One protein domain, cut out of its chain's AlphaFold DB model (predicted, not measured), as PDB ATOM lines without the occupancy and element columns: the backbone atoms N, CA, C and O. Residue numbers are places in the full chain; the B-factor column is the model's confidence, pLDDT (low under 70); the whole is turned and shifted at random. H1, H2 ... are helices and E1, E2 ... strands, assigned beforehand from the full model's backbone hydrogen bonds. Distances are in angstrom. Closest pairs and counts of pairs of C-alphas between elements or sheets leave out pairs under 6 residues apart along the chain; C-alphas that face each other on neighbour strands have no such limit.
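What this domain is: This is residues 22 to 82 of the 85 residues of an uncharacterized protein of Methanosarcina sp. 1.H.A.2.2 (UniProt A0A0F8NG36). Little regular structure is present: a small strand hairpin, E1 and E2, lies at one end, and a long stretch with no named element, residues 34 to 50, of which 44 to 50 stand free, leads to a loose group of two short helices, H1 and H2, and a tail, residues 67 to 82, at the other. The 61 printed residues hold, in order, E1, E2, H1 and H2; the class is mixed, with only 17 residues in named elements. The whole is extended, radius of gyration of the C-alphas 17.2 A, spanning 45 by 25 by 19 A.

Where its parts are: E1, residues 24 to 27, begins at C-alpha 24 (251.974, -10.285, -47.058) and is 9.4 A long. E2, residues 30 to 33, is 10.3 A. H1 is residues 51 to 54, 5.5 A. H2, residues 62 to 66, is 8.1 A and ends at C-alpha 66 (251.177, -20.459, -14.365).

How they stand to each other: E1 and E2 form an antiparallel hairpin at 149 degrees; N 25 and O 32 are within hydrogen-bond range at 2.9 A. H1 and H2 are apart. H2 has 0 of 1 O i to N i+4 pairs within range and 1 of 2 O i to N i+3 pairs; H1 is too short for an i+4 pair.

The domain as a whole: The farthest C-alphas, Pro 35 and Glu 67, are 45.2 A apart. The printed part has no cut. The link from E2 to H1 is long, 17 residues. Residues 80 to 82 have pLDDT under 70.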
ATOM      1  N   GLY A  22     249.308  -6.739 -42.905       94.69
ATOM      2  CA  GLY A  22     250.649  -7.329 -42.848       94.69
ATOM      3  C   GLY A  22     251.462  -7.094 -44.124       94.69
ATOM      4  O   GLY A  22     250.938  -6.636 -45.139       94.69
ATOM      5  N   ALA A  23     252.750  -7.447 -44.089       96.00
ATOM      6  CA  ALA A  23     253.652  -7.334 -45.243       96.00
ATOM      7  C   ALA A  23     253.312  -8.301 -46.396       96.00
ATOM      8  O   ALA A  23     253.694  -8.061 -47.542       96.00
ATOM      9  N   TYR A  24     252.561  -9.362 -46.095       96.94
ATOM     10  CA  TYR A  24     251.974 -10.285 -47.058       96.94
ATOM     11  C   TYR A  24     250.508 -10.538 -46.712       96.94
ATOM     12  O   TYR A  24     250.131 -10.541 -45.538       96.94
ATOM     13  N   PHE A  25     249.711 -10.811 -47.738       96.06
ATOM     14  CA  PHE A  25     248.360 -11.341 -47.622       96.06
ATOM     15  C   PHE A  25     248.369 -12.805 -48.049       96.06
ATOM     16  O   PHE A  25     248.931 -13.131 -49.095       96.06
ATOM     17  N   LEU A  26     247.757 -13.674 -47.247       96.62
ATOM     18  CA  LEU A  26     247.470 -15.048 -47.645       96.62
ATOM     19  C   LEU A  26     246.120 -15.061 -48.372       96.62
ATOM     20  O   LEU A  26     245.095 -14.754 -47.765       96.62
ATOM     21  N   LEU A  27     246.148 -15.383 -49.661       96.38
ATOM     22  CA  LEU A  27     244.986 -15.588 -50.522       96.38
ATOM     23  C   LEU A  27     244.833 -17.085 -50.830       96.38
ATOM     24  O   LEU A  27     245.714 -17.882 -50.504       96.38
ATOM     25  N   GLU A  28     243.735 -17.462 -51.482       97.56
ATOM     26  CA  GLU A  28     243.472 -18.857 -51.880       97.56
ATOM     27  C   GLU A  28     244.600 -19.434 -52.752       97.56
ATOM     28  O   GLU A  28     245.028 -20.567 -52.539       97.56
ATOM     29  N   ASP A  29     245.151 -18.616 -53.652       95.81
ATOM     30  CA  ASP A  29     246.224 -19.008 -54.574       95.81
ATOM     31  C   ASP A  29     247.642 -18.798 -54.001       95.81
ATOM     32  O   ASP A  29     248.639 -19.002 -54.695       95.81
ATOM     33  N   GLY A  30     247.757 -18.377 -52.735       95.56
ATOM     34  CA  GLY A  30     249.032 -18.210 -52.037       95.56
ATOM     35  C   GLY A  30     249.300 -16.795 -51.526       95.56
ATOM     36  O   GLY A  30     248.388 -16.022 -51.236       95.56
ATOM     37  N   PHE A  31     250.579 -16.460 -51.348       96.69
ATOM     38  CA  PHE A  31     250.990 -15.212 -50.702       96.69
ATOM     39  C   PHE A  31     251.229 -14.078 -51.700       96.69
ATOM     40  O   PHE A  31     252.013 -14.214 -52.637       96.69
ATOM     41  N   VAL A  32     250.637 -12.913 -51.434       96.06
ATOM     42  CA  VAL A  32     250.840 -11.684 -52.214       96.06
ATOM     43  C   VAL A  32     251.496 -10.617 -51.343       96.06
ATOM     44  O   VAL A  32     251.054 -10.367 -50.221       96.06
ATOM     45  N   ARG A  33     252.561  -9.978 -51.844       96.75
ATOM     46  CA  ARG A  33     253.264  -8.896 -51.132       96.75
ATOM     47  C   ARG A  33     252.370  -7.658 -51.033       96.75
ATOM     48  O   ARG A  33     251.800  -7.221 -52.029       96.75
ATOM     49  N   ASN A  34     252.310  -7.055 -49.850       96.94
ATOM     50  CA  ASN A  34     251.619  -5.789 -49.646       96.94
ATOM     51  C   ASN A  34     252.439  -4.627 -50.251       96.94
ATOM     52  O   ASN A  34     253.579  -4.406 -49.824       96.94
ATOM     53  N   PRO A  35     251.889  -3.865 -51.218       96.12
ATOM     54  CA  PRO A  35     252.608  -2.780 -51.888       96.12
ATOM     55  C   PRO A  35     252.896  -1.573 -50.983       96.12
ATOM     56  O   PRO A  35     253.778  -0.782 -51.305       96.12
ATOM     57  N   ASN A  36     252.210  -1.437 -49.843       97.12
ATOM     58  CA  ASN A  36     252.417  -0.320 -48.916       97.12
ATOM     59  C   ASN A  36     253.779  -0.386 -48.196       97.12
ATOM     60  O   ASN A  36     254.226   0.607 -47.627       97.12
ATOM     61  N   TYR A  37     254.461  -1.536 -48.226       95.69
ATOM     62  CA  TYR A  37     255.775  -1.721 -47.613       95.69
ATOM     63  C   TYR A  37     256.912  -1.512 -48.623       95.69
ATOM     64  O   TYR A  37     257.089  -2.305 -49.555       95.69
ATOM     65  N   CYS A  38     257.768  -0.512 -48.379       92.56
ATOM     66  CA  CYS A  38     258.912  -0.191 -49.245       92.56
ATOM     67  C   CYS A  38     259.896  -1.364 -49.402       92.56
ATOM     68  O   CYS A  38     260.391  -1.630 -50.496       92.56
ATOM     69  N   SER A  39     260.149  -2.100 -48.320       94.00
ATOM     70  CA  SER A  39     261.024  -3.272 -48.304       94.00
ATOM     71  C   SER A  39     260.366  -4.388 -47.507       94.00
ATOM     72  O   SER A  39     259.839  -4.146 -46.423       94.00
ATOM     73  N   VAL A  40     260.366  -5.597 -48.066       94.94
ATOM     74  CA  VAL A  40     259.773  -6.786 -47.452       94.94
ATOM     75  C   VAL A  40     260.741  -7.954 -47.652       94.94
ATOM     76  O   VAL A  40     261.151  -8.181 -48.792       94.94
ATOM     77  N   PRO A  41     261.135  -8.668 -46.584       94.62
ATOM     78  CA  PRO A  41     261.983  -9.850 -46.703       94.62
ATOM     79  C   PRO A  41     261.237 -10.995 -47.395       94.62
ATOM     80  O   PRO A  41     260.019 -11.105 -47.267       94.62
ATOM     81  N   GLU A  42     261.970 -11.874 -48.081       95.38
ATOM     82  CA  GLU A  42     261.380 -13.069 -48.691       95.38
ATOM     83  C   GLU A  42     260.745 -13.990 -47.643       95.38
ATOM     84  O   GLU A  42     261.257 -14.163 -46.530       95.38
ATOM     85  N   LEU A  43     259.622 -14.608 -48.020       94.44
ATOM     86  CA  LEU A  43     258.972 -15.621 -47.200       94.44
ATOM     87  C   LEU A  43     259.866 -16.852 -47.080       94.44
ATOM     88  O   LEU A  43     260.445 -17.326 -48.056       94.44
ATOM     89  N   ARG A  44     259.936 -17.397 -45.868       94.44
ATOM     90  CA  ARG A  44     260.646 -18.640 -45.573       94.44
ATOM     91  C   ARG A  44     259.708 -19.576 -44.838       94.44
ATOM     92  O   ARG A  44     259.020 -19.152 -43.911       94.44
ATOM     93  N   LEU A  45     259.715 -20.840 -45.242       91.50
ATOM     94  CA  LEU A  45     259.080 -21.908 -44.488       91.50
ATOM     95  C   LEU A  45     260.083 -22.416 -43.454       91.50
ATOM     96  O   LEU A  45     261.212 -22.756 -43.804       91.50
ATOM     97  N   LEU A  46     259.676 -22.423 -42.191       89.88
ATOM     98  CA  LEU A  46     260.477 -22.929 -41.085       89.88
ATOM     99  C   LEU A  46     259.676 -24.011 -40.375       89.88
ATOM    100  O   LEU A  46     258.483 -23.834 -40.126       89.88
ATOM    101  N   GLU A  47     260.348 -25.102 -40.029       88.00
ATOM    102  CA  GLU A  47     259.795 -26.068 -39.090       88.00
ATOM    103  C   GLU A  47     259.838 -25.461 -37.681       88.00
ATOM    104  O   GLU A  47     260.849 -24.845 -37.317       88.00
ATOM    105  N   PRO A  48     258.764 -25.589 -36.885       81.62
ATOM    106  CA  PRO A  48     258.781 -25.117 -35.513       81.62
ATOM    107  C   PRO A  48     259.850 -25.871 -34.721       81.62
ATOM    108  O   PRO A  48     260.000 -27.090 -34.840       81.62
ATOM    109  N   GLU A  49     260.579 -25.145 -33.875       77.81
ATOM    110  CA  GLU A  49     261.445 -25.790 -32.899       77.81
ATOM    111  C   GLU A  49     260.624 -26.642 -31.925       77.81
ATOM    112  O   GLU A  49     259.432 -26.427 -31.693       77.81
ATOM    113  N   ARG A  50     261.292 -27.637 -31.347       80.94
ATOM    114  CA  ARG A  50     260.704 -28.558 -30.379       80.94
ATOM    115  C   ARG A  50     260.172 -27.797 -29.167       80.94
ATOM    116  O   ARG A  50     260.943 -27.144 -28.468       80.94
ATOM    117  N   ALA A  51     258.872 -27.912 -28.897       77.62
ATOM    118  CA  ALA A  51     258.219 -27.276 -27.750       77.62
ATOM    119  C   ALA A  51     258.871 -27.690 -26.416       77.62
ATOM    120  O   ALA A  51     258.957 -26.896 -25.479       77.62
ATOM    121  N   GLU A  52     259.445 -28.894 -26.378       79.56
ATOM    122  CA  GLU A  52     260.179 -29.439 -25.242       79.56
ATOM    123  C   GLU A  52     261.428 -28.611 -24.891       79.56
ATOM    124  O   GLU A  52     261.837 -28.577 -23.732       79.56
ATOM    125  N   LEU A  53     262.020 -27.893 -25.858       75.50
ATOM    126  CA  LEU A  53     263.138 -26.968 -25.611       75.50
ATOM    127  C   LEU A  53     262.722 -25.774 -24.744       75.50
ATOM    128  O   LEU A  53     263.564 -25.159 -24.090       75.50
ATOM    129  N   PHE A  54     261.427 -25.472 -24.713       75.56
ATOM    130  CA  PHE A  54     260.825 -24.423 -23.898       75.56
ATOM    131  C   PHE A  54     260.169 -24.983 -22.628       75.56
ATOM    132  O   PHE A  54     259.474 -24.249 -21.935       75.56
ATOM    133  N   GLY A  55     260.378 -26.270 -22.318       78.12
ATOM    134  CA  GLY A  55     259.739 -26.937 -21.181       78.12
ATOM    135  C   GLY A  55     258.239 -27.168 -21.370       78.12
ATOM    136  O   GLY A  55     257.533 -27.370 -20.388       78.12
ATOM    137  N   LEU A  56     257.747 -27.118 -22.612       84.06
ATOM    138  CA  LEU A  56     256.339 -27.327 -22.936       84.06
ATOM    139  C   LEU A  56     256.117 -28.768 -23.400       84.06
ATOM    140  O   LEU A  56     256.789 -29.239 -24.322       84.06
ATOM    141  N   SER A  57     255.130 -29.439 -22.813       82.44
ATOM    142  CA  SER A  57     254.733 -30.794 -23.194       82.44
ATOM    143  C   SER A  57     253.377 -30.791 -23.892       82.44
ATOM    144  O   SER A  57     252.449 -30.066 -23.533       82.44
ATOM    145  N   LYS A  58     253.229 -31.643 -24.908       81.75
ATOM    146  CA  LYS A  58     251.947 -31.817 -25.594       81.75
ATOM    147  C   LYS A  58     250.950 -32.547 -24.688       81.75
ATOM    148  O   LYS A  58     251.266 -33.602 -24.154       81.75
ATOM    149  N   GLY A  59     249.718 -32.041 -24.618       84.00
ATOM    150  CA  GLY A  59     248.612 -32.685 -23.896       84.00
ATOM    151  C   GLY A  59     248.472 -32.268 -22.431       84.00
ATOM    152  O   GLY A  59     247.536 -32.722 -21.778       84.00
ATOM    153  N   GLU A  60     249.351 -31.398 -21.934       83.62
ATOM    154  CA  GLU A  60     249.196 -30.755 -20.628       83.62
ATOM    155  C   GLU A  60     248.269 -29.537 -20.718       83.62
ATOM    156  O   GLU A  60     248.149 -28.900 -21.771       83.62
ATOM    157  N   ASP A  61     247.586 -29.225 -19.613       86.69
ATOM    158  CA  ASP A  61     246.750 -28.030 -19.527       86.69
ATOM    159  C   ASP A  61     247.635 -26.781 -19.555       86.69
ATOM    160  O   ASP A  61     248.550 -26.620 -18.754       86.69
ATOM    161  N   MET A  62     247.329 -25.863 -20.465       85.00
ATOM    162  CA  MET A  62     248.018 -24.587 -20.596       85.00
ATOM    163  C   MET A  62     248.043 -23.795 -19.272       85.00
ATOM    164  O   MET A  62     249.010 -23.104 -18.969       85.00
ATOM    165  N   TYR A  63     246.996 -23.867 -18.455       85.38
ATOM    166  CA  TYR A  63     246.934 -23.073 -17.232       85.38
ATOM    167  C   TYR A  63     247.803 -23.620 -16.099       85.38
ATOM    168  O   TYR A  63     248.155 -22.833 -15.230       85.38
ATOM    169  N   SER A  64     248.217 -24.893 -16.107       87.38
ATOM    170  CA  SER A  64     249.105 -25.416 -15.051       87.38
ATOM    171  C   SER A  64     250.480 -24.740 -15.066       87.38
ATOM    172  O   SER A  64     251.110 -24.568 -14.029       87.38
ATOM    173  N   LEU A  65     250.920 -24.254 -16.230       85.38
ATOM    174  CA  LEU A  65     252.206 -23.575 -16.397       85.38
ATOM    175  C   LEU A  65     252.279 -22.212 -15.690       85.38
ATOM    176  O   LEU A  65     253.362 -21.648 -15.566       85.38
ATOM    177  N   ILE A  66     251.156 -21.672 -15.198       84.81
ATOM    178  CA  ILE A  66     251.177 -20.459 -14.365       84.81
ATOM    179  C   ILE A  66     251.693 -20.737 -12.945       84.81
ATOM    180  O   ILE A  66     252.065 -19.792 -12.250       84.81
ATOM    181  N   GLU A  67     251.713 -22.004 -12.513       86.44
ATOM    182  CA  GLU A  67     252.244 -22.416 -11.209       86.44
ATOM    183  C   GLU A  67     253.769 -22.242 -11.139       86.44
ATOM    184  O   GLU A  67     254.304 -21.935 -10.073       86.44
ATOM    185  N   ASP A  68     254.459 -22.346 -12.282       87.06
ATOM    186  CA  ASP A  68     255.880 -22.025 -12.431       87.06
ATOM    187  C   ASP A  68     256.131 -21.094 -13.629       87.06
ATOM    188  O   ASP A  68     256.410 -21.506 -14.758       87.06
ATOM    189  N   LEU A  69     256.116 -19.788 -13.353       86.56
ATOM    190  CA  LEU A  69     256.373 -18.754 -14.358       86.56
ATOM    191  C   LEU A  69     257.794 -18.794 -14.947       86.56
ATOM    192  O   LEU A  69     258.032 -18.129 -15.959       86.56
ATOM    193  N   GLN A  70     258.744 -19.543 -14.366       85.62
ATOM    194  CA  GLN A  70     260.072 -19.692 -14.970       85.62
ATOM    195  C   GLN A  70     260.004 -20.423 -16.312       85.62
ATOM    196  O   GLN A  70     260.755 -20.064 -17.222       85.62
ATOM    197  N   VAL A  71     259.068 -21.363 -16.483       83.50
ATOM    198  CA  VAL A  71     258.840 -22.055 -17.765       83.50
ATOM    199  C   VAL A  71     258.400 -21.066 -18.850       83.50
ATOM    200  O   VAL A  71     258.800 -21.178 -20.004       83.50
ATOM    201  N   LEU A  72     257.653 -20.021 -18.477       86.81
ATOM    202  CA  LEU A  72     257.150 -18.989 -19.391       86.81
ATOM    203  C   LEU A  72     258.111 -17.801 -19.580       86.81
ATOM    204  O   LEU A  72     257.787 -16.843 -20.287       86.81
ATOM    205  N   ARG A  73     259.314 -17.837 -18.990       86.56
ATOM    206  CA  ARG A  73     260.273 -16.718 -19.022       86.56
ATOM    207  C   ARG A  73     260.688 -16.310 -20.440       86.56
ATOM    208  O   ARG A  73     260.933 -15.127 -20.693       86.56
ATOM    209  N   PHE A  74     260.706 -17.254 -21.380       83.69
ATOM    210  CA  PHE A  74     261.038 -16.995 -22.786       83.69
ATOM    211  C   PHE A  74     260.082 -16.008 -23.470       83.69
ATOM    212  O   PHE A  74     260.468 -15.381 -24.453       83.69
ATOM    213  N   LEU A  75     258.865 -15.820 -22.944       84.38
ATOM    214  CA  LEU A  75     257.912 -14.833 -23.460       84.38
ATOM    215  C   LEU A  75     258.386 -13.388 -23.240       84.38
ATOM    216  O   LEU A  75     257.984 -12.496 -23.984       84.38
ATOM    217  N   LYS A  76     259.229 -13.147 -22.224       87.19
ATOM    218  CA  LYS A  76     259.835 -11.833 -21.939       87.19
ATOM    219  C   LYS A  76     261.296 -11.760 -22.385       87.19
ATOM    220  O   LYS A  76     261.756 -10.709 -22.820       87.19
ATOM    221  N   GLU A  77     262.024 -12.867 -22.274       87.44
ATOM    222  CA  GLU A  77     263.463 -12.946 -22.537       87.44
ATOM    223  C   GLU A  77     263.773 -14.094 -23.516       87.44
ATOM    224  O   GLU A  77     264.377 -15.096 -23.119       87.44
ATOM    225  N   PRO A  78     263.369 -13.989 -24.799       79.38
ATOM    226  CA  PRO A  78     263.479 -15.093 -25.756       79.38
ATOM    227  C   PRO A  78     264.919 -15.598 -25.906       79.38
ATOM    228  O   PRO A  78     265.152 -16.800 -25.987       79.38
ATOM    229  N   GLN A  79     265.908 -14.706 -25.831       80.94
ATOM    230  CA  GLN A  79     267.333 -15.031 -25.918       80.94
ATOM    231  C   GLN A  79     267.845 -16.001 -24.841       80.94
ATOM    232  O   GLN A  79     268.902 -16.599 -25.034       80.94
ATOM    233  N   ILE A  80     267.153 -16.145 -23.705       69.38
ATOM    234  CA  ILE A  80     267.617 -17.002 -22.603       69.38
ATOM    235  C   ILE A  80     267.587 -18.480 -22.994       69.38
ATOM    236  O   ILE A  80     268.501 -19.216 -22.624       69.38
ATOM    237  N   ASN A  81     266.617 -18.893 -23.809       60.66
ATOM    238  CA  ASN A  81     266.512 -20.285 -24.249       60.66
ATOM    239  C   ASN A  81     267.331 -20.574 -25.518       60.66
ATOM    240  O   ASN A  81     267.726 -21.715 -25.736       60.66
ATOM    241  N   PHE A  82     267.687 -19.549 -26.301       55.47
ATOM    242  CA  PHE A  82     268.495 -19.705 -27.519       55.47
ATOM    243  C   PHE A  82     270.016 -19.810 -27.274       55.47
ATOM    244  O   PHE A  82     270.767 -20.042 -28.214       55.47
TER     245      PHE A  82